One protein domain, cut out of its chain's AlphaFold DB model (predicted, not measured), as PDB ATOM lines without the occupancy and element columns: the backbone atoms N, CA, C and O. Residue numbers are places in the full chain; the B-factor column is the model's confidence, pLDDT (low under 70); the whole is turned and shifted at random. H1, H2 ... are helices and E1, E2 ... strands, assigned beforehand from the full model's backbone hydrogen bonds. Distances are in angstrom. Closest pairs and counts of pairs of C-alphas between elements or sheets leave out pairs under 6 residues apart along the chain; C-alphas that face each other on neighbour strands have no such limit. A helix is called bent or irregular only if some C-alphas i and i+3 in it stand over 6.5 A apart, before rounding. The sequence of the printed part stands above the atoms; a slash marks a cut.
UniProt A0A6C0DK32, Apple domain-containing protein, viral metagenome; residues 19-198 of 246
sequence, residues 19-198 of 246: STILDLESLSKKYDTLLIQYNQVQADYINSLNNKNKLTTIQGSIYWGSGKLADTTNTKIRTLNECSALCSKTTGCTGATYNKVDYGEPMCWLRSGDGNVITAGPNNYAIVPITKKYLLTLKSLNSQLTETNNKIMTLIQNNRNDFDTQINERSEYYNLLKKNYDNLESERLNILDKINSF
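This is residues 19 to 198 of the 246 residues of the protein "Apple domain-containing protein" of viral metagenome (UniProt A0A6C0DK32). A long stalk of three helices has a small head at one end: a strongly twisted sheet of five strands, with the short helix H2 over one face and the small strand pair E2 and E6 on the side away from H2. In the stalk H1 runs toward the head, H3 away from it and H4 toward it again; H3 is side by side with both H1 and H4, and at the far end residues 164 to 169 of H4 stick out. The printed part has 180 residues, with four named helices and seven named strands in the order H1 E1 E2 E3 H2 E4 E5 E6 E7 H3 H4; its class is mixed, helices and strands. The sheet runs E1 E7 E4 E5 E3, all antiparallel, and E2 and E6 are antiparallel too. The whole is loose, with a radius of gyration of the C-alphas of 21.3 A, and is a rod that spans 71 by 34 by 22 A.

Look first at the sheet, whose strands in order are E1, residues 55 to 59, E7, residues 124 to 129, E4, residues 93 to 99, E5, residues 107 to 112, and E3, residues 67 to 71; their lines turn by 78 degrees from edge to edge. E1 and E3 are the edge strands. Between E1 and E7 find N 56 and O 128 within hydrogen-bond range at 2.8 A, between E7 and E4 N 127 and O 96 at 2.7 A, in the hairpin of E4 and E5 N 107 and O 99 at 2.8 A, and between E5 and E3 N 112 and O 67 at 2.9 A. H2, residues 80 to 89, is on one face of this sheet at a height of 7.9 A, making two layers, a helix layer on a sheet. It runs along the strands, at 17 degrees to E4 on the local plane, and lies over E4 and only just over E7, with 3 of its C-alphas. E3, H2 and E4 form a split strand-helix-strand unit, two strands running the same way with E5 between them, and its crossover is right-handed. E2, residues 61 to 63, and E6, residues 117 to 119, are antiparallel neighbours, with N 62 and O 118 at 2.9 A; the closest C-alphas of E2 and E7 are those of Ile 62 and Ala 126, 4.6 A apart. H3, residues 130 to 158, only grazes the five-stranded sheet, with its residues 130 to 133. H1, residues 19 to 51, touches H3 at a shallow tilt of 20 degrees, opposite ways, closest at the C-alphas of Tyr 45 and Tyr 134, 5.6 A. H4, residues 160 to 198, forms a helical hairpin with H3, at a shallow tilt of 24 degrees, closest at the C-alphas of Thr 146 and Tyr 181, 6.2 A. H1 and H4 are apart. Every O i to N i+4 pair is within hydrogen-bond range in H2 and H3, against 27 of 29 in H1 and 28 of 35 in H4.

Find C-alpha 19 at (-31.646, -7.406, 25.466); from there H1 runs 48.3 A to C-alpha 51. In the sheet, E4 is 17.3 A long, E5 16.6 A and E7 16.4 A. From C-alpha 130 at (-3.533, 23.930, 21.003), H3 runs 42.2 A to C-alpha 158. H4 spans 44.8 A and ends at C-alpha 198, at (-6.286, 29.808, 31.431). It has a kink of 115 degrees near residue 167 and is irregular, with C-alphas 165 and 168 8.9 A apart.

The two C-alphas farthest apart are those of Asn 74 and Thr 165, at 71.3 A. The printed part has no cut, and no link is long; E3 to H2 and E4 to E5 are short, the others tight. The mean pLDDT of the printed part is 84.3, and it is under 70 at residues 70 to 75, 161 to 171, 173 to 174 and 198.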
ATOM      1  N   SER A  19     -31.729  -8.833  25.819       79.00
ATOM      2  CA  SER A  19     -31.646  -7.406  25.466       79.00
ATOM      3  C   SER A  19     -30.672  -6.662  26.380       79.00
ATOM      4  O   SER A  19     -29.793  -5.950  25.905       79.00
ATOM      5  N   THR A  20     -30.764  -6.899  27.689       78.75
ATOM      6  CA  THR A  20     -29.918  -6.237  28.693       78.75
ATOM      7  C   THR A  20     -28.435  -6.586  28.527       78.75
ATOM      8  O   THR A  20     -27.569  -5.727  28.689       78.75
ATOM      9  N   ILE A  21     -28.121  -7.840  28.180       78.38
ATOM     10  CA  ILE A  21     -26.741  -8.271  27.905       78.38
ATOM     11  C   ILE A  21     -26.174  -7.550  26.676       78.38
ATOM     12  O   ILE A  21     -25.042  -7.068  26.730       78.38
ATOM     13  N   LEU A  22     -26.956  -7.434  25.598       81.19
ATOM     14  CA  LEU A  22     -26.539  -6.723  24.383       81.19
ATOM     15  C   LEU A  22     -26.304  -5.227  24.647       81.19
ATOM     16  O   LEU A  22     -25.312  -4.665  24.176       81.19
ATOM     17  N   ASP A  23     -27.168  -4.592  25.441       86.62
ATOM     18  CA  ASP A  23     -27.005  -3.190  25.837       86.62
ATOM     19  C   ASP A  23     -25.739  -2.979  26.678       86.62
ATOM     20  O   ASP A  23     -24.992  -2.020  26.463       86.62
ATOM     21  N   LEU A  24     -25.456  -3.900  27.605       85.62
ATOM     22  CA  LEU A  24     -24.257  -3.861  28.440       85.62
ATOM     23  C   LEU A  24     -22.975  -4.023  27.611       85.62
ATOM     24  O   LEU A  24     -22.007  -3.291  27.831       85.62
ATOM     25  N   GLU A  25     -22.964  -4.952  26.655       83.50
ATOM     26  CA  GLU A  25     -21.829  -5.168  25.751       83.50
ATOM     27  C   GLU A  25     -21.575  -3.928  24.881       83.50
ATOM     28  O   GLU A  25     -20.446  -3.441  24.788       83.50
ATOM     29  N   SER A  26     -22.641  -3.355  24.315       91.25
ATOM     30  CA  SER A  26     -22.580  -2.127  23.519       91.25
ATOM     31  C   SER A  26     -22.016  -0.947  24.319       91.25
ATOM     32  O   SER A  26     -21.103  -0.250  23.860       91.25
ATOM     33  N   LEU A  27     -22.504  -0.740  25.547       90.31
ATOM     34  CA  LEU A  27     -22.019   0.327  26.424       90.31
ATOM     35  C   LEU A  27     -20.577   0.108  26.880       90.31
ATOM     36  O   LEU A  27     -19.818   1.076  26.924       90.31
ATOM     37  N   SER A  28     -20.183  -1.133  27.169       84.94
ATOM     38  CA  SER A  28     -18.803  -1.461  27.554       84.94
ATOM     39  C   SER A  28     -17.840  -1.165  26.402       84.94
ATOM     40  O   SER A  28     -16.871  -0.431  26.573       84.94
ATOM     41  N   LYS A  29     -18.185  -1.578  25.176       90.38
ATOM     42  CA  LYS A  29     -17.394  -1.262  23.977       90.38
ATOM     43  C   LYS A  29     -17.291   0.244  23.715       90.38
ATOM     44  O   LYS A  29     -16.239   0.743  23.299       90.38
ATOM     45  N   LYS A  30     -18.379   0.987  23.947       92.62
ATOM     46  CA  LYS A  30     -18.368   2.454  23.864       92.62
ATOM     47  C   LYS A  30     -17.426   3.054  24.910       92.62
ATOM     48  O   LYS A  30     -16.651   3.942  24.564       92.62
ATOM     49  N   TYR A  31     -17.485   2.579  26.152       89.56
ATOM     50  CA  TYR A  31     -16.613   3.030  27.234       89.56
ATOM     51  C   TYR A  31     -15.134   2.810  26.892       89.56
ATOM     52  O   TYR A  31     -14.357   3.761  26.945       89.56
ATOM     53  N   ASP A  32     -14.768   1.612  26.430       85.56
ATOM     54  CA  ASP A  32     -13.392   1.288  26.031       85.56
ATOM     55  C   ASP A  32     -12.895   2.205  24.910       85.56
ATOM     56  O   ASP A  32     -11.788   2.744  24.961       85.56
ATOM     57  N   THR A  33     -13.749   2.450  23.912       94.75
ATOM     58  CA  THR A  33     -13.436   3.365  22.806       94.75
ATOM     59  C   THR A  33     -13.186   4.787  23.313       94.75
ATOM     60  O   THR A  33     -12.213   5.428  22.907       94.75
ATOM     61  N   LEU A  34     -14.040   5.287  24.211       92.50
ATOM     62  CA  LEU A  34     -13.883   6.613  24.809       92.50
ATOM     63  C   LEU A  34     -12.609   6.706  25.660       92.50
ATOM     64  O   LEU A  34     -11.940   7.737  25.631       92.50
ATOM     65  N   LEU A  35     -12.247   5.640  26.377       86.88
ATOM     66  CA  LEU A  35     -11.054   5.599  27.222       86.88
ATOM     67  C   LEU A  35      -9.774   5.636  26.380       86.88
ATOM     68  O   LEU A  35      -8.845   6.377  26.696       86.88
ATOM     69  N   ILE A  36      -9.746   4.905  25.261       89.44
ATOM     70  CA  ILE A  36      -8.644   4.963  24.291       89.44
ATOM     71  C   ILE A  36      -8.484   6.388  23.748       89.44
ATOM     72  O   ILE A  36      -7.378   6.931  23.761       89.44
ATOM     73  N   GLN A  37      -9.583   7.018  23.319       93.19
ATOM     74  CA  GLN A  37      -9.559   8.400  22.824       93.19
ATOM     75  C   GLN A  37      -9.077   9.378  23.898       93.19
ATOM     76  O   GLN A  37      -8.275  10.263  23.610       93.19
ATOM     77  N   TYR A  38      -9.537   9.211  25.140       91.56
ATOM     78  CA  TYR A  38      -9.130  10.044  26.266       91.56
ATOM     79  C   TYR A  38      -7.622   9.964  26.511       91.56
ATOM     80  O   TYR A  38      -6.951  10.996  26.540       91.56
ATOM     81  N   ASN A  39      -7.078   8.749  26.591       84.88
ATOM     82  CA  ASN A  39      -5.650   8.521  26.806       84.88
ATOM     83  C   ASN A  39      -4.801   9.088  25.660       84.88
ATOM     84  O   ASN A  39      -3.761   9.703  25.898       84.88
ATOM     85  N   GLN A  40      -5.263   8.942  24.415       93.38
ATOM     86  CA  GLN A  40      -4.589   9.521  23.256       93.38
ATOM     87  C   GLN A  40      -4.550  11.055  23.331       93.38
ATOM     88  O   GLN A  40      -3.485  11.656  23.205       93.38
ATOM     89  N   VAL A  41      -5.692  11.695  23.599       93.44
ATOM     90  CA  VAL A  41      -5.775  13.160  23.724       93.44
ATOM     91  C   VAL A  41      -4.953  13.662  24.916       93.44
ATOM     92  O   VAL A  41      -4.367  14.743  24.847       93.44
ATOM     93  N   GLN A  42      -4.864  12.893  26.003       89.00
ATOM     94  CA  GLN A  42      -4.032  13.230  27.158       89.00
ATOM     95  C   GLN A  42      -2.540  13.224  26.792       89.00
ATOM     96  O   GLN A  42      -1.823  14.168  27.132       89.00
ATOM     97  N   ALA A  43      -2.077  12.210  26.057       89.06
ATOM     98  CA  ALA A  43      -0.709  12.161  25.547       89.06
ATOM     99  C   ALA A  43      -0.418  13.340  24.599       89.06
ATOM    100  O   ALA A  43       0.602  14.019  24.740       89.06
ATOM    101  N   ASP A  44      -1.347  13.649  23.691       91.81
ATOM    102  CA  ASP A  44      -1.237  14.791  22.781       91.81
ATOM    103  C   ASP A  44      -1.185  16.132  23.531       91.81
ATOM    104  O   ASP A  44      -0.376  17.004  23.196       91.81
ATOM    105  N   TYR A  45      -1.990  16.290  24.588       91.56
ATOM    106  CA  TYR A  45      -1.941  17.453  25.469       91.56
ATOM    107  C   TYR A  45      -0.553  17.617  26.089       91.56
ATOM    108  O   TYR A  45       0.024  18.701  25.979       91.56
ATOM    109  N   ILE A  46       0.001  16.553  26.679       88.88
ATOM    110  CA  ILE A  46       1.337  16.566  27.291       88.88
ATOM    111  C   ILE A  46       2.393  16.960  26.254       88.88
ATOM    112  O   ILE A  46       3.184  17.871  26.496       88.88
ATOM    113  N   ASN A  47       2.355  16.361  25.063       90.81
ATOM    114  CA  ASN A  47       3.277  16.683  23.971       90.81
ATOM    115  C   ASN A  47       3.154  18.144  23.507       90.81
ATOM    116  O   ASN A  47       4.144  18.792  23.154       90.81
ATOM    117  N   SER A  48       1.940  18.695  23.544       89.75
ATOM    118  CA  SER A  48       1.669  20.080  23.159       89.75
ATOM    119  C   SER A  48       2.200  21.117  24.151       89.75
ATOM    120  O   SER A  48       2.370  22.279  23.777       89.75
ATOM    121  N   LEU A  49       2.539  20.715  25.386       87.44
ATOM    122  CA  LEU A  49       3.095  21.615  26.402       87.44
ATOM    123  C   LEU A  49       4.446  22.220  25.999       87.44
ATOM    124  O   LEU A  49       4.809  23.270  26.525       87.44
ATOM    125  N   ASN A  50       5.157  21.620  25.042       87.56
ATOM    126  CA  ASN A  50       6.387  22.187  24.480       87.56
ATOM    127  C   ASN A  50       6.121  23.324  23.477       87.56
ATOM    128  O   ASN A  50       7.009  24.112  23.187       87.56
ATOM    129  N   ASN A  51       4.890  23.436  22.964       84.88
ATOM    130  CA  ASN A  51       4.485  24.399  21.938       84.88
ATOM    131  C   ASN A  51       3.174  25.105  22.326       84.88
ATOM    132  O   ASN A  51       2.246  25.206  21.521       84.88
ATOM    133  N   LYS A  52       3.093  25.601  23.570       76.31
ATOM    134  CA  LYS A  52       1.851  26.132  24.173       76.31
ATOM    135  C   LYS A  52       1.187  27.244  23.358       76.31
ATOM    136  O   LYS A  52      -0.032  27.347  23.369       76.31
ATOM    137  N   ASN A  53       1.975  28.032  22.624       77.88
ATOM    138  CA  ASN A  53       1.495  29.185  21.856       77.88
ATOM    139  C   ASN A  53       1.049  28.829  20.429       77.88
ATOM    140  O   ASN A  53       0.606  29.703  19.688       77.88
ATOM    141  N   LYS A  54       1.172  27.561  20.009       90.75
ATOM    142  CA  LYS A  54       0.700  27.135  18.690       90.75
ATOM    143  C   LYS A  54      -0.820  27.248  18.648       90.75
ATOM    144  O   LYS A  54      -1.514  26.542  19.378       90.75
ATOM    145  N   LEU A  55      -1.331  28.108  17.773       93.44
ATOM    146  CA  LEU A  55      -2.765  28.240  17.551       93.44
ATOM    147  C   LEU A  55      -3.299  27.078  16.707       93.44
ATOM    148  O   LEU A  55      -2.629  26.535  15.826       93.44
ATOM    149  N   THR A  56      -4.536  26.698  16.986       96.00
ATOM    150  CA  THR A  56      -5.307  25.689  16.264       96.00
ATOM    151  C   THR A  56      -6.757  26.140  16.154       96.00
ATOM    152  O   THR A  56      -7.160  27.126  16.767       96.00
ATOM    153  N   THR A  57      -7.544  25.414  15.369       96.56
ATOM    154  CA  THR A  57      -8.930  25.758  15.077       96.56
ATOM    155  C   THR A  57      -9.900  24.711  15.615       96.56
ATOM    156  O   THR A  57      -9.605  23.506  15.674       96.56
ATOM    157  N   ILE A  58     -11.071  25.197  16.019       95.81
ATOM    158  CA  ILE A  58     -12.240  24.417  16.419       95.81
ATOM    159  C   ILE A  58     -13.414  24.937  15.587       95.81
ATOM    160  O   ILE A  58     -13.887  26.057  15.786       95.81
ATOM    161  N   GLN A  59     -13.839  24.141  14.608       96.44
ATOM    162  CA  GLN A  59     -14.997  24.457  13.775       96.44
ATOM    163  C   GLN A  59     -16.289  24.304  14.583       96.44
ATOM    164  O   GLN A  59     -16.392  23.424  15.434       96.44
ATOM    165  N   GLY A  60     -17.287  25.132  14.288       95.31
ATOM    166  CA  GLY A  60     -18.566  25.112  14.989       95.31
ATOM    167  C   GLY A  60     -18.587  25.974  16.250       95.31
ATOM    168  O   GLY A  60     -19.578  25.953  16.978       95.31
ATOM    169  N   SER A  61     -17.515  26.718  16.535       95.88
ATOM    170  CA  SER A  61     -17.319  27.377  17.827       95.88
ATOM    171  C   SER A  61     -16.833  28.816  17.698       95.88
ATOM    172  O   SER A  61     -16.252  29.203  16.689       95.88
ATOM    173  N   ILE A  62     -17.059  29.594  18.756       94.62
ATOM    174  CA  ILE A  62     -16.610  30.981  18.916       94.62
ATOM    175  C   ILE A  62     -15.743  31.070  20.171       94.62
ATOM    176  O   ILE A  62     -16.072  30.485  21.201       94.62
ATOM    177  N   TYR A  63     -14.651  31.822  20.085       94.38
ATOM    178  CA  TYR A  63     -13.821  32.246  21.203       94.38
ATOM    179  C   TYR A  63     -14.118  33.705  21.566       94.38
ATOM    180  O   TYR A  63     -13.931  34.602  20.736       94.38
ATOM    181  N   TRP A  64     -14.566  33.946  22.802       88.12
ATOM    182  CA  TRP A  64     -14.932  35.291  23.266       88.12
ATOM    183  C   TRP A  64     -13.801  36.051  23.967       88.12
ATOM    184  O   TRP A  64     -13.813  37.283  23.931       88.12
ATOM    185  N   GLY A  65     -12.806  35.349  24.526       86.88
ATOM    186  CA  GLY A  65     -11.763  35.953  25.369       86.88
ATOM    187  C   GLY A  65     -12.329  36.750  26.555       86.88
ATOM    188  O   GLY A  65     -13.531  36.704  26.824       86.88
ATOM    189  N   SER A  66     -11.468  37.509  27.232       85.50
ATOM    190  CA  SER A  66     -11.867  38.464  28.280       85.50
ATOM    191  C   SER A  66     -11.845  39.911  27.785       85.50
ATOM    192  O   SER A  66     -12.466  40.790  28.382       85.50
ATOM    193  N   GLY A  67     -11.158  40.169  26.669       85.19
ATOM    194  CA  GLY A  67     -11.045  41.488  26.069       85.19
ATOM    195  C   GLY A  67     -11.144  41.460  24.549       85.19
ATOM    196  O   GLY A  67     -10.824  40.481  23.874       85.19
ATOM    197  N   LYS A  68     -11.599  42.580  23.990       87.56
ATOM    198  CA  LYS A  68     -11.557  42.846  22.552       87.56
ATOM    199  C   LYS A  68     -10.264  43.598  22.246       87.56
ATOM    200  O   LYS A  68     -10.039  44.662  22.814       87.56
ATOM    201  N   LEU A  69      -9.444  43.065  21.342       83.62
ATOM    202  CA  LEU A  69      -8.231  43.753  20.878       83.62
ATOM    203  C   LEU A  69      -8.494  44.589  19.639       83.62
ATOM    204  O   LEU A  69      -8.023  45.714  19.524       83.62
ATOM    205  N   ALA A  70      -9.257  44.024  18.714       69.69
ATOM    206  CA  ALA A  70      -9.680  44.692  17.505       69.69
ATOM    207  C   ALA A  70     -10.921  43.983  16.966       69.69
ATOM    208  O   ALA A  70     -10.993  42.753  16.963       69.69
ATOM    209  N   ASP A  71     -11.885  44.769  16.494       62.62
ATOM    210  CA  ASP A  71     -12.809  44.291  15.470       62.62
ATOM    211  C   ASP A  71     -12.131  44.602  14.149       62.62
ATOM    212  O   ASP A  71     -12.094  45.759  13.731       62.62
ATOM    213  N   THR A  72     -11.513  43.614  13.510       59.97
ATOM    214  CA  THR A  72     -10.919  43.851  12.195       59.97
ATOM    215  C   THR A  72     -11.947  43.641  11.094       59.97
ATOM    216  O   THR A  72     -11.624  43.065  10.057       59.97
ATOM    217  N   THR A  73     -13.159  44.167  11.309       51.22
ATOM    218  CA  THR A  73     -14.268  44.233  10.342       51.22
ATOM    219  C   THR A  73     -13.885  44.943   9.038       51.22
ATOM    220  O   THR A  73     -14.640  44.926   8.084       51.22
ATOM    221  N   ASN A  74     -12.699  45.562   8.977       50.38
ATOM    222  CA  ASN A  74     -12.234  46.366   7.847       50.38
ATOM    223  C   ASN A  74     -10.815  46.026   7.356       50.38
ATOM    224  O   ASN A  74     -10.170  46.827   6.677       50.38
ATOM    225  N   THR A  75     -10.293  44.843   7.686       58.44
ATOM    226  CA  THR A  75      -9.026  44.365   7.100       58.44
ATOM    227  C   THR A  75      -9.300  43.274   6.075       58.44
ATOM    228  O   THR A  75     -10.254  42.521   6.212       58.44
ATOM    229  N   LYS A  76      -8.456  43.173   5.039       71.75
ATOM    230  CA  LYS A  76      -8.554  42.223   3.910       71.75
ATOM    231  C   LYS A  76      -8.427  40.731   4.306       71.75
ATOM    232  O   LYS A  76      -7.970  39.938   3.492       71.75
ATOM    233  N   ILE A  77      -8.775  40.345   5.532       84.06
ATOM    234  CA  ILE A  77      -8.739  38.968   6.027       84.06
ATOM    235  C   ILE A  77      -9.883  38.207   5.357       84.06
ATOM    236  O   ILE A  77     -11.047  38.389   5.693       84.06
ATOM    237  N   ARG A  78      -9.558  37.372   4.373       85.56
ATOM    238  CA  ARG A  78     -10.525  36.605   3.574       85.56
ATOM    239  C   ARG A  78     -10.539  35.125   3.929       85.56
ATOM    240  O   ARG A  78     -11.374  34.381   3.412       85.56
ATOM    241  N   THR A  79      -9.595  34.686   4.759       92.56
ATOM    242  CA  THR A  79      -9.391  33.276   5.076       92.56
ATOM    243  C   THR A  79      -9.143  33.034   6.563       92.56
ATOM    244  O   THR A  79      -8.626  33.880   7.297       92.56
ATOM    245  N   LEU A  80      -9.449  31.809   6.993       93.88
ATOM    246  CA  LEU A  80      -9.173  31.314   8.341       93.88
ATOM    247  C   LEU A  80      -7.682  31.420   8.708       93.88
ATOM    248  O   LEU A  80      -7.336  31.804   9.826       93.88
ATOM    249  N   ASN A  81      -6.798  31.107   7.757       94.75
ATOM    250  CA  ASN A  81      -5.351  31.133   7.970       94.75
ATOM    251  C   ASN A  81      -4.831  32.555   8.178       94.75
ATOM    252  O   ASN A  81      -3.982  32.770   9.040       94.75
ATOM    253  N   GLU A  82      -5.364  33.530   7.441       93.19
ATOM    254  CA  GLU A  82      -5.020  34.939   7.636       93.19
ATOM    255  C   GLU A  82      -5.462  35.436   9.016       93.19
ATOM    256  O   GLU A  82      -4.682  36.105   9.685       93.19
ATOM    257  N   CYS A  83      -6.656  35.053   9.488       93.88
ATOM    258  CA  CYS A  83      -7.127  35.413  10.830       93.88
ATOM    259  C   CYS A  83      -6.239  34.803  11.935       93.88
ATOM    260  O   CYS A  83      -5.851  35.487  12.884       93.88
ATOM    261  N   SER A  84      -5.842  33.535  11.782       94.62
ATOM    262  CA  SER A  84      -4.919  32.861  12.709       94.62
ATOM    263  C   SER A  84      -3.522  33.499  12.714       94.62
ATOM    264  O   SER A  84      -2.939  33.748  13.775       94.62
ATOM    265  N   ALA A  85      -2.996  33.834  11.532       93.00
ATOM    266  CA  ALA A  85      -1.712  34.515  11.387       93.00
ATOM    267  C   ALA A  85      -1.748  35.937  11.960       93.00
ATOM    268  O   ALA A  85      -0.771  36.376  12.565       93.00
ATOM    269  N   LEU A  86      -2.869  36.643  11.793       91.94
ATOM    270  CA  LEU A  86      -3.085  37.955  12.382       91.94
ATOM    271  C   LEU A  86      -3.055  37.862  13.909       91.94
ATOM    272  O   LEU A  86      -2.251  38.556  14.521       91.94
ATOM    273  N   CYS A  87      -3.823  36.948  14.516       91.88
ATOM    274  CA  CYS A  87      -3.777  36.748  15.966       91.88
ATOM    275  C   CYS A  87      -2.359  36.418  16.453       91.88
ATOM    276  O   CYS A  87      -1.870  37.042  17.384       91.88
ATOM    277  N   SER A  88      -1.642  35.528  15.761       91.62
ATOM    278  CA  SER A  88      -0.261  35.165  16.125       91.62
ATOM    279  C   SER A  88       0.719  36.349  16.107       91.62
ATOM    280  O   SER A  88       1.738  36.312  16.791       91.62
ATOM    281  N   LYS A  89       0.445  37.388  15.305       90.44
ATOM    282  CA  LYS A  89       1.274  38.601  15.192       90.44
ATOM    283  C   LYS A  89       0.807  39.731  16.109       90.44
ATOM    284  O   LYS A  89       1.602  40.608  16.449       90.44
ATOM    285  N   THR A  90      -0.468  39.751  16.483       88.50
ATOM    286  CA  THR A  90      -1.046  40.800  17.320       88.50
ATOM    287  C   THR A  90      -0.643  40.591  18.774       88.50
ATOM    288  O   THR A  90      -1.034  39.621  19.420       88.50
ATOM    289  N   THR A  91       0.120  41.541  19.315       88.19
ATOM    290  CA  THR A  91       0.512  41.522  20.730       88.19
ATOM    291  C   THR A  91      -0.726  41.486  21.625       88.19
ATOM    292  O   THR A  91      -1.647  42.284  21.458       88.19
ATOM    293  N   GLY A  92      -0.743  40.547  22.572       87.94
ATOM    294  CA  GLY A  92      -1.858  40.337  23.494       87.94
ATOM    295  C   GLY A  92      -2.988  39.455  22.956       87.94
ATOM    296  O   GLY A  92      -3.904  39.164  23.725       87.94
ATOM    297  N   CYS A  93      -2.947  39.014  21.689       90.31
ATOM    298  CA  CYS A  93      -3.946  38.088  21.155       90.31
ATOM    299  C   CYS A  93      -3.722  36.684  21.706       90.31
ATOM    300  O   CYS A  93      -2.673  36.073  21.517       90.31
ATOM    301  N   THR A  94      -4.736  36.181  22.389       91.56
ATOM    302  CA  THR A  94      -4.766  34.848  23.003       91.56
ATOM    303  C   THR A  94      -5.646  33.894  22.206       91.56
ATOM    304  O   THR A  94      -5.515  32.680  22.323       91.56
ATOM    305  N   GLY A  95      -6.524  34.432  21.362       93.62
ATOM    306  CA  GLY A  95      -7.356  33.674  20.450       93.62
ATOM    307  C   GLY A  95      -8.194  34.588  19.570       93.62
ATOM    308  O   GLY A  95      -8.233  35.807  19.739       93.62
ATOM    309  N   ALA A  96      -8.880  33.994  18.608       94.56
ATOM    310  CA  ALA A  96      -9.734  34.721  17.691       94.56
ATOM    311  C   ALA A  96     -10.947  33.891  17.289       94.56
ATOM    312  O   ALA A  96     -11.004  32.687  17.523       94.56
ATOM    313  N   THR A  97     -11.915  34.532  16.653       95.50
ATOM    314  CA  THR A  97     -12.993  33.832  15.957       95.50
ATOM    315  C   THR A  97     -13.000  34.273  14.509       95.50
ATOM    316  O   THR A  97     -12.994  35.469  14.236       95.50
ATOM    317  N   TYR A  98     -13.023  33.311  13.593       95.12
ATOM    318  CA  TYR A  98     -13.206  33.558  12.170       95.12
ATOM    319  C   TYR A  98     -14.584  33.070  11.725       95.12
ATOM    320  O   TYR A  98     -14.981  31.952  12.057       95.12
ATOM    321  N   ASN A  99     -15.291  33.877  10.941       93.69
ATOM    322  CA  ASN A  99     -16.527  33.479  10.280       93.69
ATOM    323  C   ASN A  99     -16.511  33.962   8.829       93.69
ATOM    324  O   ASN A  99     -16.196  35.111   8.557       93.69
ATOM    325  N   LYS A 100     -16.819  33.075   7.880       89.69
ATOM    326  CA  LYS A 100     -16.699  33.368   6.442       89.69
ATOM    327  C   LYS A 100     -17.809  34.284   5.898       89.69
ATOM    328  O   LYS A 100     -17.608  34.887   4.848       89.69
ATOM    329  N   VAL A 101     -18.980  34.304   6.531       86.81
ATOM    330  CA  VAL A 101     -20.216  34.866   5.948       86.81
ATOM    331  C   VAL A 101     -20.949  35.821   6.887       86.81
ATOM    332  O   VAL A 101     -22.087  36.199   6.609       86.81
ATOM    333  N   ASP A 102     -20.344  36.172   8.015       82.94
ATOM    334  CA  ASP A 102     -21.014  37.001   9.005       82.94
ATOM    335  C   ASP A 102     -21.230  38.418   8.459       82.94
ATOM    336  O   ASP A 102     -20.344  38.993   7.838       82.94
ATOM    337  N   TYR A 103     -22.442  38.954   8.598       81.25
ATOM    338  CA  TYR A 103     -22.847  40.221   7.963       81.25
ATOM    339  C   TYR A 103     -22.633  40.295   6.434       81.25
ATOM    340  O   TYR A 103     -22.608  41.379   5.859       81.25
ATOM    341  N   GLY A 104     -22.530  39.149   5.749       83.50
ATOM    342  CA  GLY A 104     -22.306  39.085   4.301       83.50
ATOM    343  C   GLY A 104     -20.835  39.147   3.877       83.50
ATOM    344  O   GLY A 104     -20.556  39.107   2.679       83.50
ATOM    345  N   GLU A 105     -19.892  39.182   4.824       86.38
ATOM    346  CA  GLU A 105     -18.455  39.225   4.546       86.38
ATOM    347  C   GLU A 105     -17.618  38.382   5.533       86.38
ATOM    348  O   GLU A 105     -18.113  37.924   6.563       86.38
ATOM    349  N   PRO A 106     -16.344  38.078   5.222       88.62
ATOM    350  CA  PRO A 106     -15.475  37.379   6.160       88.62
ATOM    351  C   PRO A 106     -15.103  38.266   7.351       88.62
ATOM    352  O   PRO A 106     -14.584  39.367   7.183       88.62
ATOM    353  N   MET A 107     -15.299  37.742   8.556       89.81
ATOM    354  CA  MET A 107     -15.078  38.435   9.818       89.81
ATOM    355  C   MET A 107     -14.021  37.715  10.652       89.81
ATOM    356  O   MET A 107     -13.990  36.485  10.733       89.81
ATOM    357  N   CYS A 108     -13.142  38.499  11.278       92.62
ATOM    358  CA  CYS A 108     -12.104  38.024  12.187       92.62
ATOM    359  C   CYS A 108     -12.124  38.868  13.465       92.62
ATOM    360  O   CYS A 108     -11.833  40.064  13.444       92.62
ATOM    361  N   TRP A 109     -12.462  38.234  14.584       92.00
ATOM    362  CA  TRP A 109     -12.532  38.869  15.896       92.00
ATOM    363  C   TRP A 109     -11.336  38.461  16.735       92.00
ATOM    364  O   TRP A 109     -11.316  37.351  17.267       92.00
ATOM    365  N   LEU A 110     -10.356  39.352  16.874       92.31
ATOM    366  CA  LEU A 110      -9.205  39.117  17.741       92.31
ATOM    367  C   LEU A 110      -9.573  39.409  19.191       92.31
ATOM    368  O   LEU A 110     -10.078  40.489  19.527       92.31
ATOM    369  N   ARG A 111      -9.271  38.457  20.062       92.06
ATOM    370  CA  ARG A 111      -9.551  38.548  21.486       92.06
ATOM    371  C   ARG A 111      -8.253  38.510  22.275       92.06
ATOM    372  O   ARG A 111      -7.314  37.792  21.929       92.06
ATOM    373  N   SER A 112      -8.214  39.318  23.322       90.19
ATOM    374  CA  SER A 112      -7.196  39.234  24.359       90.19
ATOM    375  C   SER A 112      -7.716  38.471  25.548       90.19
ATOM    376  O   SER A 112      -8.927  38.321  25.751       90.19
ATOM    377  N   GLY A 113      -6.738  38.050  26.345       81.75
ATOM    378  CA  GLY A 113      -6.954  37.359  27.591       81.75
ATOM    379  C   GLY A 113      -7.725  36.077  27.378       81.75
ATOM    380  O   GLY A 113      -8.065  35.663  26.264       81.75
ATOM    381  N   ASP A 114      -7.971  35.396  28.460       77.12
ATOM    382  CA  ASP A 114      -8.598  34.118  28.340       77.12
ATOM    383  C   ASP A 114     -10.119  34.215  28.305       77.12
ATOM    384  O   ASP A 114     -10.728  35.099  28.900       77.12
ATOM    385  N   GLY A 115     -10.759  33.311  27.573       80.94
ATOM    386  CA  GLY A 115     -12.204  33.200  27.632       80.94
ATOM    387  C   GLY A 115     -12.728  31.869  27.149       80.94
ATOM    388  O   GLY A 115     -11.990  30.968  26.739       80.94
ATOM    389  N   ASN A 116     -14.046  31.756  27.195       85.62
ATOM    390  CA  ASN A 116     -14.728  30.525  26.854       85.62
ATOM    391  C   ASN A 116     -14.758  30.295  25.342       85.62
ATOM    392  O   ASN A 116     -14.928  31.221  24.541       85.62
ATOM    393  N   VAL A 117     -14.631  29.019  24.976       91.81
ATOM    394  CA  VAL A 117     -15.030  28.523  23.662       91.81
ATOM    395  C   VAL A 117     -16.464  28.037  23.792       91.81
ATOM    396  O   VAL A 117     -16.735  27.127  24.574       91.81
ATOM    397  N   ILE A 118     -17.377  28.645  23.043       90.56
ATOM    398  CA  ILE A 118     -18.790  28.264  23.036       90.56
ATOM    399  C   ILE A 118     -19.176  27.680  21.682       90.56
ATOM    400  O   ILE A 118     -18.665  28.097  20.639       90.56
ATOM    401  N   THR A 119     -20.092  26.719  21.698       92.69
ATOM    402  CA  THR A 119     -20.715  26.200  20.479       92.69
ATOM    403  C   THR A 119     -21.566  27.292  19.842       92.69
ATOM    404  O   THR A 119     -22.309  27.986  20.529       92.69
ATOM    405  N   ALA A 120     -21.452  27.436  18.527       90.06
ATOM    406  CA  ALA A 120     -22.242  28.372  17.744       90.06
ATOM    407  C   ALA A 120     -22.819  27.659  16.517       90.06
ATOM    408  O   ALA A 120     -23.881  27.055  16.590       90.06
ATOM    409  N   GLY A 121     -22.103  27.670  15.393       89.62
ATOM    410  CA  GLY A 121     -22.568  27.070  14.146       89.62
ATOM    411  C   GLY A 121     -21.429  26.816  13.159       89.62
ATOM    412  O   GLY A 121     -20.329  27.333  13.361       89.62
ATOM    413  N   PRO A 122     -21.679  26.060  12.078       92.31
ATOM    414  CA  PRO A 122     -20.646  25.445  11.232       92.31
ATOM    415  C   PRO A 122     -19.739  26.437  10.488       92.31
ATOM    416  O   PRO A 122     -18.645  26.065  10.063       92.31
ATOM    417  N   ASN A 123     -20.181  27.689  10.349       93.25
ATOM    418  CA  ASN A 123     -19.425  28.769   9.714       93.25
ATOM    419  C   ASN A 123     -18.467  29.494  10.673       93.25
ATOM    420  O   ASN A 123     -17.676  30.312  10.209       93.25
ATOM    421  N   ASN A 124     -18.528  29.201  11.976       95.00
ATOM    422  CA  ASN A 124     -17.664  29.794  12.990       95.00
ATOM    423  C   ASN A 124     -16.467  28.891  13.278       95.00
ATOM    424  O   ASN A 124     -16.602  27.672  13.409       95.00
ATOM    425  N   TYR A 125     -15.303  29.508  13.412       97.25
ATOM    426  CA  TYR A 125     -14.050  28.839  13.710       97.25
ATOM    427  C   TYR A 125     -13.387  29.558  14.877       97.25
ATOM    428  O   TYR A 125     -12.850  30.655  14.716       97.25
ATOM    429  N   ALA A 126     -13.396  28.928  16.048       97.00
ATOM    430  CA  ALA A 126     -12.624  29.400  17.182       97.00
ATOM    431  C   ALA A 126     -11.151  29.075  16.928       97.00
ATOM    432  O   ALA A 126     -10.798  27.928  16.652       97.00
ATOM    433  N   ILE A 127     -10.298  30.085  17.009       96.38
ATOM    434  CA  ILE A 127      -8.845  29.989  16.930       96.38
ATOM    435  C   ILE A 127      -8.320  30.137  18.355       96.38
ATOM    436  O   ILE A 127      -8.485  31.188  18.970       96.38
ATOM    437  N   VAL A 128      -7.706  29.087  18.889       95.19
ATOM    438  CA  VAL A 128      -7.258  29.021  20.287       95.19
ATOM    439  C   VAL A 128      -5.901  28.327  20.393       95.19
ATOM    440  O   VAL A 128      -5.508  27.627  19.456       95.19
ATOM    441  N   PRO A 129      -5.184  28.453  21.522       93.69
ATOM    442  CA  PRO A 129      -3.992  27.658  21.777       93.69
ATOM    443  C   PRO A 129      -4.301  26.159  21.718       93.69
ATOM    444  O   PRO A 129      -5.351  25.699  22.176       93.69
ATOM    445  N   ILE A 130      -3.370  25.378  21.172       93.19
ATOM    446  CA  ILE A 130      -3.533  23.930  21.003       93.19
ATOM    447  C   ILE A 130      -3.772  23.206  22.334       93.19
ATOM    448  O   ILE A 130      -4.603  22.302  22.412       93.19
ATOM    449  N   THR A 131      -3.132  23.673  23.403       91.38
ATOM    450  CA  THR A 131      -3.323  23.177  24.769       91.38
ATOM    451  C   THR A 131      -4.768  23.356  25.241       91.38
ATOM    452  O   THR A 131      -5.340  22.431  25.816       91.38
ATOM    453  N   LYS A 132      -5.395  24.503  24.941       90.81
ATOM    454  CA  LYS A 132      -6.797  24.788  25.284       90.81
ATOM    455  C   LYS A 132      -7.755  23.884  24.514       90.81
ATOM    456  O   LYS A 132      -8.680  23.341  25.111       90.81
ATOM    457  N   LYS A 133      -7.501  23.642  23.221       93.19
ATOM    458  CA  LYS A 133      -8.275  22.665  22.435       93.19
ATOM    459  C   LYS A 133      -8.243  21.281  23.082       93.19
ATOM    460  O   LYS A 133      -9.305  20.702  23.294       93.19
ATOM    461  N   TYR A 134      -7.061  20.775  23.434       93.62
ATOM    462  CA  TYR A 134      -6.957  19.453  24.049       93.62
ATOM    463  C   TYR A 134      -7.649  19.372  25.411       93.62
ATOM    464  O   TYR A 134      -8.345  18.393  25.663       93.62
ATOM    465  N   LEU A 135      -7.553  20.401  26.260       91.88
ATOM    466  CA  LEU A 135      -8.287  20.421  27.532       91.88
ATOM    467  C   LEU A 135      -9.808  20.407  27.340       91.88
ATOM    468  O   LEU A 135     -10.509  19.698  28.061       91.88
ATOM    469  N   LEU A 136     -10.330  21.142  26.354       90.25
ATOM    470  CA  LEU A 136     -11.757  21.111  26.020       90.25
ATOM    471  C   LEU A 136     -12.189  19.722  25.526       90.25
ATOM    472  O   LEU A 136     -13.250  19.231  25.918       90.25
ATOM    473  N   THR A 137     -11.360  19.059  24.715       91.38
ATOM    474  CA  THR A 137     -11.608  17.681  24.272       91.38
ATOM    475  C   THR A 137     -11.559  16.692  25.440       91.38
ATOM    476  O   THR A 137     -12.477  15.886  25.570       91.38
ATOM    477  N   LEU A 138     -10.565  16.789  26.331       91.69
ATOM    478  CA  LEU A 138     -10.471  15.963  27.542       91.69
ATOM    479  C   LEU A 138     -11.702  16.131  28.432       91.69
ATOM    480  O   LEU A 138     -12.275  15.138  28.868       91.69
ATOM    481  N   LYS A 139     -12.165  17.371  28.640       89.12
ATOM    482  CA  LYS A 139     -13.398  17.660  29.386       89.12
ATOM    483  C   LYS A 139     -14.615  16.965  28.767       89.12
ATOM    484  O   LYS A 139     -15.421  16.385  29.490       89.12
ATOM    485  N   SER A 140     -14.754  17.011  27.440       90.75
ATOM    486  CA  SER A 140     -15.862  16.352  26.736       90.75
ATOM    487  C   SER A 140     -15.792  14.826  26.840       90.75
ATOM    488  O   SER A 140     -16.798  14.194  27.157       90.75
ATOM    489  N   LEU A 141     -14.618  14.233  26.613       90.31
ATOM    490  CA  LEU A 141     -14.413  12.785  26.699       90.31
ATOM    491  C   LEU A 141     -14.638  12.267  28.120       90.31
ATOM    492  O   LEU A 141     -15.341  11.278  28.299       90.31
ATOM    493  N   ASN A 142     -14.125  12.976  29.125       89.31
ATOM    494  CA  ASN A 142     -14.364  12.666  30.529       89.31
ATOM    495  C   ASN A 142     -15.868  12.684  30.856       89.31
ATOM    496  O   ASN A 142     -16.380  11.716  31.406       89.31
ATOM    497  N   SER A 143     -16.613  13.704  30.406       88.50
ATOM    498  CA  SER A 143     -18.073  13.748  30.580       88.50
ATOM    499  C   SER A 143     -18.786  12.551  29.936       88.50
ATOM    500  O   SER A 143     -19.716  12.003  30.525       88.50
ATOM    501  N   GLN A 144     -18.365  12.136  28.738       92.25
ATOM    502  CA  GLN A 144     -18.951  10.988  28.038       92.25
ATOM    503  C   GLN A 144     -18.607   9.654  28.712       92.25
ATOM    504  O   GLN A 144     -19.455   8.758  28.754       92.25
ATOM    505  N   LEU A 145     -17.387   9.518  29.243       88.62
ATOM    506  CA  LEU A 145     -16.970   8.369  30.044       88.62
ATOM    507  C   LEU A 145     -17.829   8.263  31.301       88.62
ATOM    508  O   LEU A 145     -18.424   7.216  31.530       88.62
ATOM    509  N   THR A 146     -17.978   9.358  32.046       83.00
ATOM    510  CA  THR A 146     -18.814   9.443  33.252       83.00
ATOM    511  C   THR A 146     -20.274   9.082  32.959       83.00
ATOM    512  O   THR A 146     -20.864   8.260  33.661       83.00
ATOM    513  N   GLU A 147     -20.866   9.620  31.887       91.44
ATOM    514  CA  GLU A 147     -22.243   9.296  31.488       91.44
ATOM    515  C   GLU A 147     -22.401   7.818  31.093       91.44
ATOM    516  O   GLU A 147     -23.357   7.155  31.503       91.44
ATOM    517  N   THR A 148     -21.459   7.283  30.311       88.31
ATOM    518  CA  THR A 148     -21.482   5.879  29.872       88.31
ATOM    519  C   THR A 148     -21.310   4.937  31.064       88.31
ATOM    520  O   THR A 148     -22.060   3.973  31.198       88.31
ATOM    521  N   ASN A 149     -20.400   5.266  31.983       85.75
ATOM    522  CA  ASN A 149     -20.179   4.542  33.230       85.75
ATOM    523  C   ASN A 149     -21.446   4.498  34.094       85.75
ATOM    524  O   ASN A 149     -21.835   3.437  34.575       85.75
ATOM    525  N   ASN A 150     -22.138   5.634  34.230       86.62
ATOM    526  CA  ASN A 150     -23.414   5.711  34.943       86.62
ATOM    527  C   ASN A 150     -24.486   4.820  34.308       86.62
ATOM    528  O   ASN A 150     -25.183   4.104  35.021       86.62
ATOM    529  N   LYS A 151     -24.592   4.799  32.975       89.62
ATOM    530  CA  LYS A 151     -25.531   3.913  32.265       89.62
ATOM    531  C   LYS A 151     -25.232   2.433  32.520       89.62
ATOM    532  O   LYS A 151     -26.160   1.674  32.792       89.62
ATOM    533  N   ILE A 152     -23.955   2.043  32.497       85.75
ATOM    534  CA  ILE A 152     -23.518   0.676  32.823       85.75
ATOM    535  C   ILE A 152     -23.901   0.323  34.268       85.75
ATOM    536  O   ILE A 152     -24.521  -0.715  34.499       85.75
ATOM    537  N   MET A 153     -23.593   1.194  35.236       83.56
ATOM    538  CA  MET A 153     -23.929   0.961  36.646       83.56
ATOM    539  C   MET A 153     -25.436   0.791  36.859       83.56
ATOM    540  O   MET A 153     -25.848  -0.146  37.541       83.56
ATOM    541  N   THR A 154     -26.253   1.649  36.245       87.19
ATOM    542  CA  THR A 154     -27.717   1.571  36.331       87.19
ATOM    543  C   THR A 154     -28.256   0.271  35.733       87.19
ATOM    544  O   THR A 154     -29.113  -0.366  36.341       87.19
ATOM    545  N   LEU A 155     -27.735  -0.177  34.582       85.69
ATOM    546  CA  LEU A 155     -28.151  -1.450  33.979       85.69
ATOM    547  C   LEU A 155     -27.806  -2.655  34.856       85.69
ATOM    548  O   LEU A 155     -28.630  -3.559  34.991       85.69
ATOM    549  N   ILE A 156     -26.623  -2.661  35.478       80.94
ATOM    550  CA  ILE A 156     -26.215  -3.727  36.404       80.94
ATOM    551  C   ILE A 156     -27.120  -3.738  37.643       80.94
ATOM    552  O   ILE A 156     -27.566  -4.799  38.069       80.94
ATOM    553  N   GLN A 157     -27.412  -2.568  38.221       82.06
ATOM    554  CA  GLN A 157     -28.244  -2.457  39.423       82.06
ATOM    555  C   GLN A 157     -29.693  -2.887  39.180       82.06
ATOM    556  O   GLN A 157     -30.243  -3.638  39.984       82.06
ATOM    557  N   ASN A 158     -30.291  -2.458  38.067       83.62
ATOM    558  CA  ASN A 158     -31.694  -2.740  37.754       83.62
ATOM    559  C   ASN A 158     -31.966  -4.213  37.427       83.62
ATOM    560  O   ASN A 158     -33.103  -4.656  37.535       83.62
ATOM    561  N   ASN A 159     -30.936  -4.970  37.052       77.06
ATOM    562  CA  ASN A 159     -31.064  -6.360  36.615       77.06
ATOM    563  C   ASN A 159     -30.290  -7.328  37.525       77.06
ATOM    564  O   ASN A 159     -29.898  -8.406  37.090       77.06
ATOM    565  N   ARG A 160     -30.051  -6.958  38.795       70.50
ATOM    566  CA  ARG A 160     -29.286  -7.778  39.756       70.50
ATOM    567  C   ARG A 160     -29.748  -9.235  39.815       70.50
ATOM    568  O   ARG A 160     -28.915 -10.121  39.694       70.50
ATOM    569  N   ASN A 161     -31.058  -9.469  39.902       68.62
ATOM    570  CA  ASN A 161     -31.631 -10.817  40.017       68.62
ATOM    571  C   ASN A 161     -31.347 -11.692  38.780       68.62
ATOM    572  O   ASN A 161     -31.163 -12.900  38.907       68.62
ATOM    573  N   ASP A 162     -31.261 -11.084  37.593       64.19
ATOM    574  CA  ASP A 162     -30.915 -11.767  36.339       64.19
ATOM    575  C   ASP A 162     -29.402 -12.045  36.236       64.19
ATOM    576  O   ASP A 162     -28.965 -12.914  35.480       64.19
ATOM    577  N   PHE A 163     -28.590 -11.320  37.014       62.38
ATOM    578  CA  PHE A 163     -27.130 -11.418  37.043       62.38
ATOM    579  C   PHE A 163     -26.574 -12.200  38.246       62.38
ATOM    580  O   PHE A 163     -25.374 -12.495  38.267       62.38
ATOM    581  N   ASP A 164     -27.420 -12.604  39.198       58.84
ATOM    582  CA  ASP A 164     -27.024 -13.288  40.438       58.84
ATOM    583  C   ASP A 164     -26.405 -14.693  40.218       58.84
ATOM    584  O   ASP A 164     -25.793 -15.276  41.111       58.84
ATOM    585  N   THR A 165     -26.461 -15.234  39.000       57.22
ATOM    586  CA  THR A 165     -25.764 -16.482  38.635       57.22
ATOM    587  C   THR A 165     -24.295 -16.283  38.221       57.22
ATOM    588  O   THR A 165     -23.583 -17.268  38.044       57.22
ATOM    589  N   GLN A 166     -23.800 -15.039  38.109       59.31
ATOM    590  CA  GLN A 166     -22.421 -14.695  37.687       59.31
ATOM    591  C   GLN A 166     -21.692 -13.746  38.675       59.31
ATOM    592  O   GLN A 166     -20.782 -13.007  38.294       59.31
ATOM    593  N   ILE A 167     -22.104 -13.742  39.951       55.25
ATOM    594  CA  ILE A 167     -21.803 -12.703  40.964       55.25
ATOM    595  C   ILE A 167     -20.312 -12.414  41.192       55.25
ATOM    596  O   ILE A 167     -19.949 -11.252  41.374       55.25
ATOM    597  N   ASN A 168     -19.439 -13.425  41.199       57.53
ATOM    598  CA  ASN A 168     -18.071 -13.231  41.694       57.53
ATOM    599  C   ASN A 168     -17.181 -12.427  40.728       57.53
ATOM    600  O   ASN A 168     -16.579 -11.446  41.151       57.53
ATOM    601  N   GLU A 169     -17.163 -12.753  39.432       59.03
ATOM    602  CA  GLU A 169     -16.366 -12.005  38.436       59.03
ATOM    603  C   GLU A 169     -16.944 -10.602  38.165       59.03
ATOM    604  O   GLU A 169     -16.213  -9.642  37.913       59.03
ATOM    605  N   ARG A 170     -18.271 -10.437  38.273       62.28
ATOM    606  CA  ARG A 170     -18.940  -9.151  38.007       62.28
ATOM    607  C   ARG A 170     -18.913  -8.179  39.186       62.28
ATOM    608  O   ARG A 170     -18.990  -6.971  38.959       62.28
ATOM    609  N   SER A 171     -18.771  -8.665  40.420       65.19
ATOM    610  CA  SER A 171     -18.552  -7.815  41.601       65.19
ATOM    611  C   SER A 171     -17.235  -7.039  41.489       65.19
ATOM    612  O   SER A 171     -17.200  -5.829  41.722       65.19
ATOM    613  N   GLU A 172     -16.161  -7.700  41.044       70.44
ATOM    614  CA  GLU A 172     -14.868  -7.049  40.803       70.44
ATOM    615  C   GLU A 172     -14.954  -6.010  39.681       70.44
ATOM    616  O   GLU A 172     -14.499  -4.878  39.858       70.44
ATOM    617  N   TYR A 173     -15.619  -6.350  38.571       68.56
ATOM    618  CA  TYR A 173     -15.859  -5.414  37.470       68.56
ATOM    619  C   TYR A 173     -16.669  -4.187  37.914       68.56
ATOM    620  O   TYR A 173     -16.312  -3.057  37.585       68.56
ATOM    621  N   TYR A 174     -17.723  -4.376  38.715       68.81
ATOM    622  CA  TYR A 174     -18.511  -3.272  39.263       68.81
ATOM    623  C   TYR A 174     -17.675  -2.357  40.169       68.81
ATOM    624  O   TYR A 174     -17.740  -1.133  40.050       68.81
ATOM    625  N   ASN A 175     -16.859  -2.934  41.054       72.81
ATOM    626  CA  ASN A 175     -15.978  -2.163  41.930       72.81
ATOM    627  C   ASN A 175     -14.907  -1.399  41.139       72.81
ATOM    628  O   ASN A 175     -14.625  -0.242  41.456       72.81
ATOM    629  N   LEU A 176     -14.353  -2.007  40.088       79.06
ATOM    630  CA  LEU A 176     -13.435  -1.344  39.164       79.06
ATOM    631  C   LEU A 176     -14.114  -0.168  38.453       79.06
ATOM    632  O   LEU A 176     -13.560   0.926  38.415       79.06
ATOM    633  N   LEU A 177     -15.330  -0.369  37.947       73.88
ATOM    634  CA  LEU A 177     -16.114   0.655  37.263       73.88
ATOM    635  C   LEU A 177     -16.440   1.836  38.190       73.88
ATOM    636  O   LEU A 177     -16.319   2.998  37.800       73.88
ATOM    637  N   LYS A 178     -16.794   1.549  39.446       73.94
ATOM    638  CA  LYS A 178     -17.006   2.571  40.477       73.94
ATOM    639  C   LYS A 178     -15.714   3.335  40.789       73.94
ATOM    640  O   LYS A 178     -15.719   4.558  40.814       73.94
ATOM    641  N   LYS A 179     -14.588   2.639  40.956       79.12
ATOM    642  CA  LYS A 179     -13.282   3.283  41.168       79.12
ATOM    643  C   LYS A 179     -12.883   4.168  39.982       79.12
ATOM    644  O   LYS A 179     -12.382   5.271  40.176       79.12
ATOM    645  N   ASN A 180     -13.113   3.699  38.757       75.31
ATOM    646  CA  ASN A 180     -12.837   4.471  37.550       75.31
ATOM    647  C   ASN A 180     -13.716   5.721  37.474       75.31
ATOM    648  O   ASN A 180     -13.218   6.774  37.094       75.31
ATOM    649  N   TYR A 181     -14.984   5.632  37.876       72.50
ATOM    650  CA  TYR A 181     -15.865   6.791  38.000       72.50
ATOM    651  C   TYR A 181     -15.297   7.852  38.944       72.50
ATOM    652  O   TYR A 181     -15.173   9.012  38.560       72.50
ATOM    653  N   ASP A 182     -14.914   7.444  40.155       70.56
ATOM    654  CA  ASP A 182     -14.380   8.356  41.169       70.56
ATOM    655  C   ASP A 182     -13.089   9.035  40.672       70.56
ATOM    656  O   ASP A 182     -12.903  10.245  40.831       70.56
ATOM    657  N   ASN A 183     -12.225   8.279  39.984       78.00
ATOM    658  CA  ASN A 183     -11.023   8.814  39.345       78.00
ATOM    659  C   ASN A 183     -11.354   9.815  38.230       78.00
ATOM    660  O   ASN A 183     -10.773  10.898  38.192       78.00
ATOM    661  N   LEU A 184     -12.294   9.480  37.339       75.88
ATOM    662  CA  LEU A 184     -12.722  10.360  36.249       75.88
ATOM    663  C   LEU A 184     -13.291  11.669  36.791       75.88
ATOM    664  O   LEU A 184     -12.983  12.729  36.252       75.88
ATOM    665  N   GLU A 185     -14.066  11.618  37.870       71.56
ATOM    666  CA  GLU A 185     -14.618  12.815  38.498       71.56
ATOM    667  C   GLU A 185     -13.520  13.692  39.118       71.56
ATOM    668  O   GLU A 185     -13.509  14.910  38.925       71.56
ATOM    669  N   SER A 186     -12.528  13.090  39.778       78.88
ATOM    670  CA  SER A 186     -11.354  13.820  40.273       78.88
ATOM    671  C   SER A 186     -10.542  14.452  39.132       78.88
ATOM    672  O   SER A 186     -10.111  15.605  39.226       78.88
ATOM    673  N   GLU A 187     -10.328  13.730  38.030       75.06
ATOM    674  CA  GLU A 187      -9.642  14.266  36.850       75.06
ATOM    675  C   GLU A 187     -10.437  15.392  36.186       75.06
ATOM    676  O   GLU A 187      -9.842  16.379  35.748       75.06
ATOM    677  N   ARG A 188     -11.771  15.300  36.168       74.00
ATOM    678  CA  ARG A 188     -12.663  16.361  35.685       74.00
ATOM    679  C   ARG A 188     -12.401  17.667  36.419       74.00
ATOM    680  O   ARG A 188     -12.258  18.704  35.774       74.00
ATOM    681  N   LEU A 189     -12.302  17.616  37.748       76.62
ATOM    682  CA  LEU A 189     -12.008  18.786  38.576       76.62
ATOM    683  C   LEU A 189     -10.620  19.365  38.268       76.62
ATOM    684  O   LEU A 189     -10.490  20.576  38.131       76.62
ATOM    685  N   ASN A 190      -9.608  18.520  38.058       84.56
ATOM    686  CA  ASN A 190      -8.264  18.959  37.660       84.56
ATOM    687  C   ASN A 190      -8.249  19.602  36.258       84.56
ATOM    688  O   ASN A 190      -7.620  20.636  36.045       84.56
ATOM    689  N   ILE A 191      -8.975  19.033  35.289       77.88
ATOM    690  CA  ILE A 191      -9.127  19.619  33.949       77.88
ATOM    691  C   ILE A 191      -9.825  20.977  34.039       77.88
ATOM    692  O   ILE A 191      -9.402  21.917  33.371       77.88
ATOM    693  N   LEU A 192     -10.875  21.090  34.859       76.25
ATOM    694  CA  LEU A 192     -11.572  22.354  35.088       76.25
ATOM    695  C   LEU A 192     -10.652  23.396  35.722       76.25
ATOM    696  O   LEU A 192     -10.618  24.520  35.239       76.25
ATOM    697  N   ASP A 193      -9.866  23.021  36.729       83.75
ATOM    698  CA  ASP A 193      -8.872  23.905  37.343       83.75
ATOM    699  C   ASP A 193      -7.834  24.392  36.321       83.75
ATOM    700  O   ASP A 193      -7.594  25.588  36.187       83.75
ATOM    701  N   LYS A 194      -7.304  23.490  35.486       82.75
ATOM    702  CA  LYS A 194      -6.392  23.864  34.397       82.75
ATOM    703  C   LYS A 194      -7.053  24.784  33.377       82.75
ATOM    704  O   LYS A 194      -6.401  25.725  32.934       82.75
ATOM    705  N   ILE A 195      -8.312  24.548  33.005       77.31
ATOM    706  CA  ILE A 195      -9.069  25.452  32.126       77.31
ATOM    707  C   ILE A 195      -9.203  26.829  32.785       77.31
ATOM    708  O   ILE A 195      -8.895  27.815  32.130       77.31
ATOM    709  N   ASN A 196      -9.535  26.886  34.075       75.94
ATOM    710  CA  ASN A 196      -9.650  28.131  34.837       75.94
ATOM    711  C   ASN A 196      -8.288  28.816  35.081       75.94
ATOM    712  O   ASN A 196      -8.218  30.018  35.331       75.94
ATOM    713  N   SER A 197      -7.172  28.081  35.025       73.69
ATOM    714  CA  SER A 197      -5.828  28.673  35.048       73.69
ATOM    715  C   SER A 197      -5.565  29.479  33.771       73.69
ATOM    716  O   SER A 197      -5.061  30.599  33.845       73.69
ATOM    717  N   PHE A 198      -6.051  28.989  32.623       68.12
ATOM    718  CA  PHE A 198      -6.286  29.808  31.431       68.12
ATOM    719  C   PHE A 198      -7.530  30.680  31.598       68.12
ATOM    720  O   PHE A 198      -8.245  30.807  30.636       68.12
TER     721      PHE A 198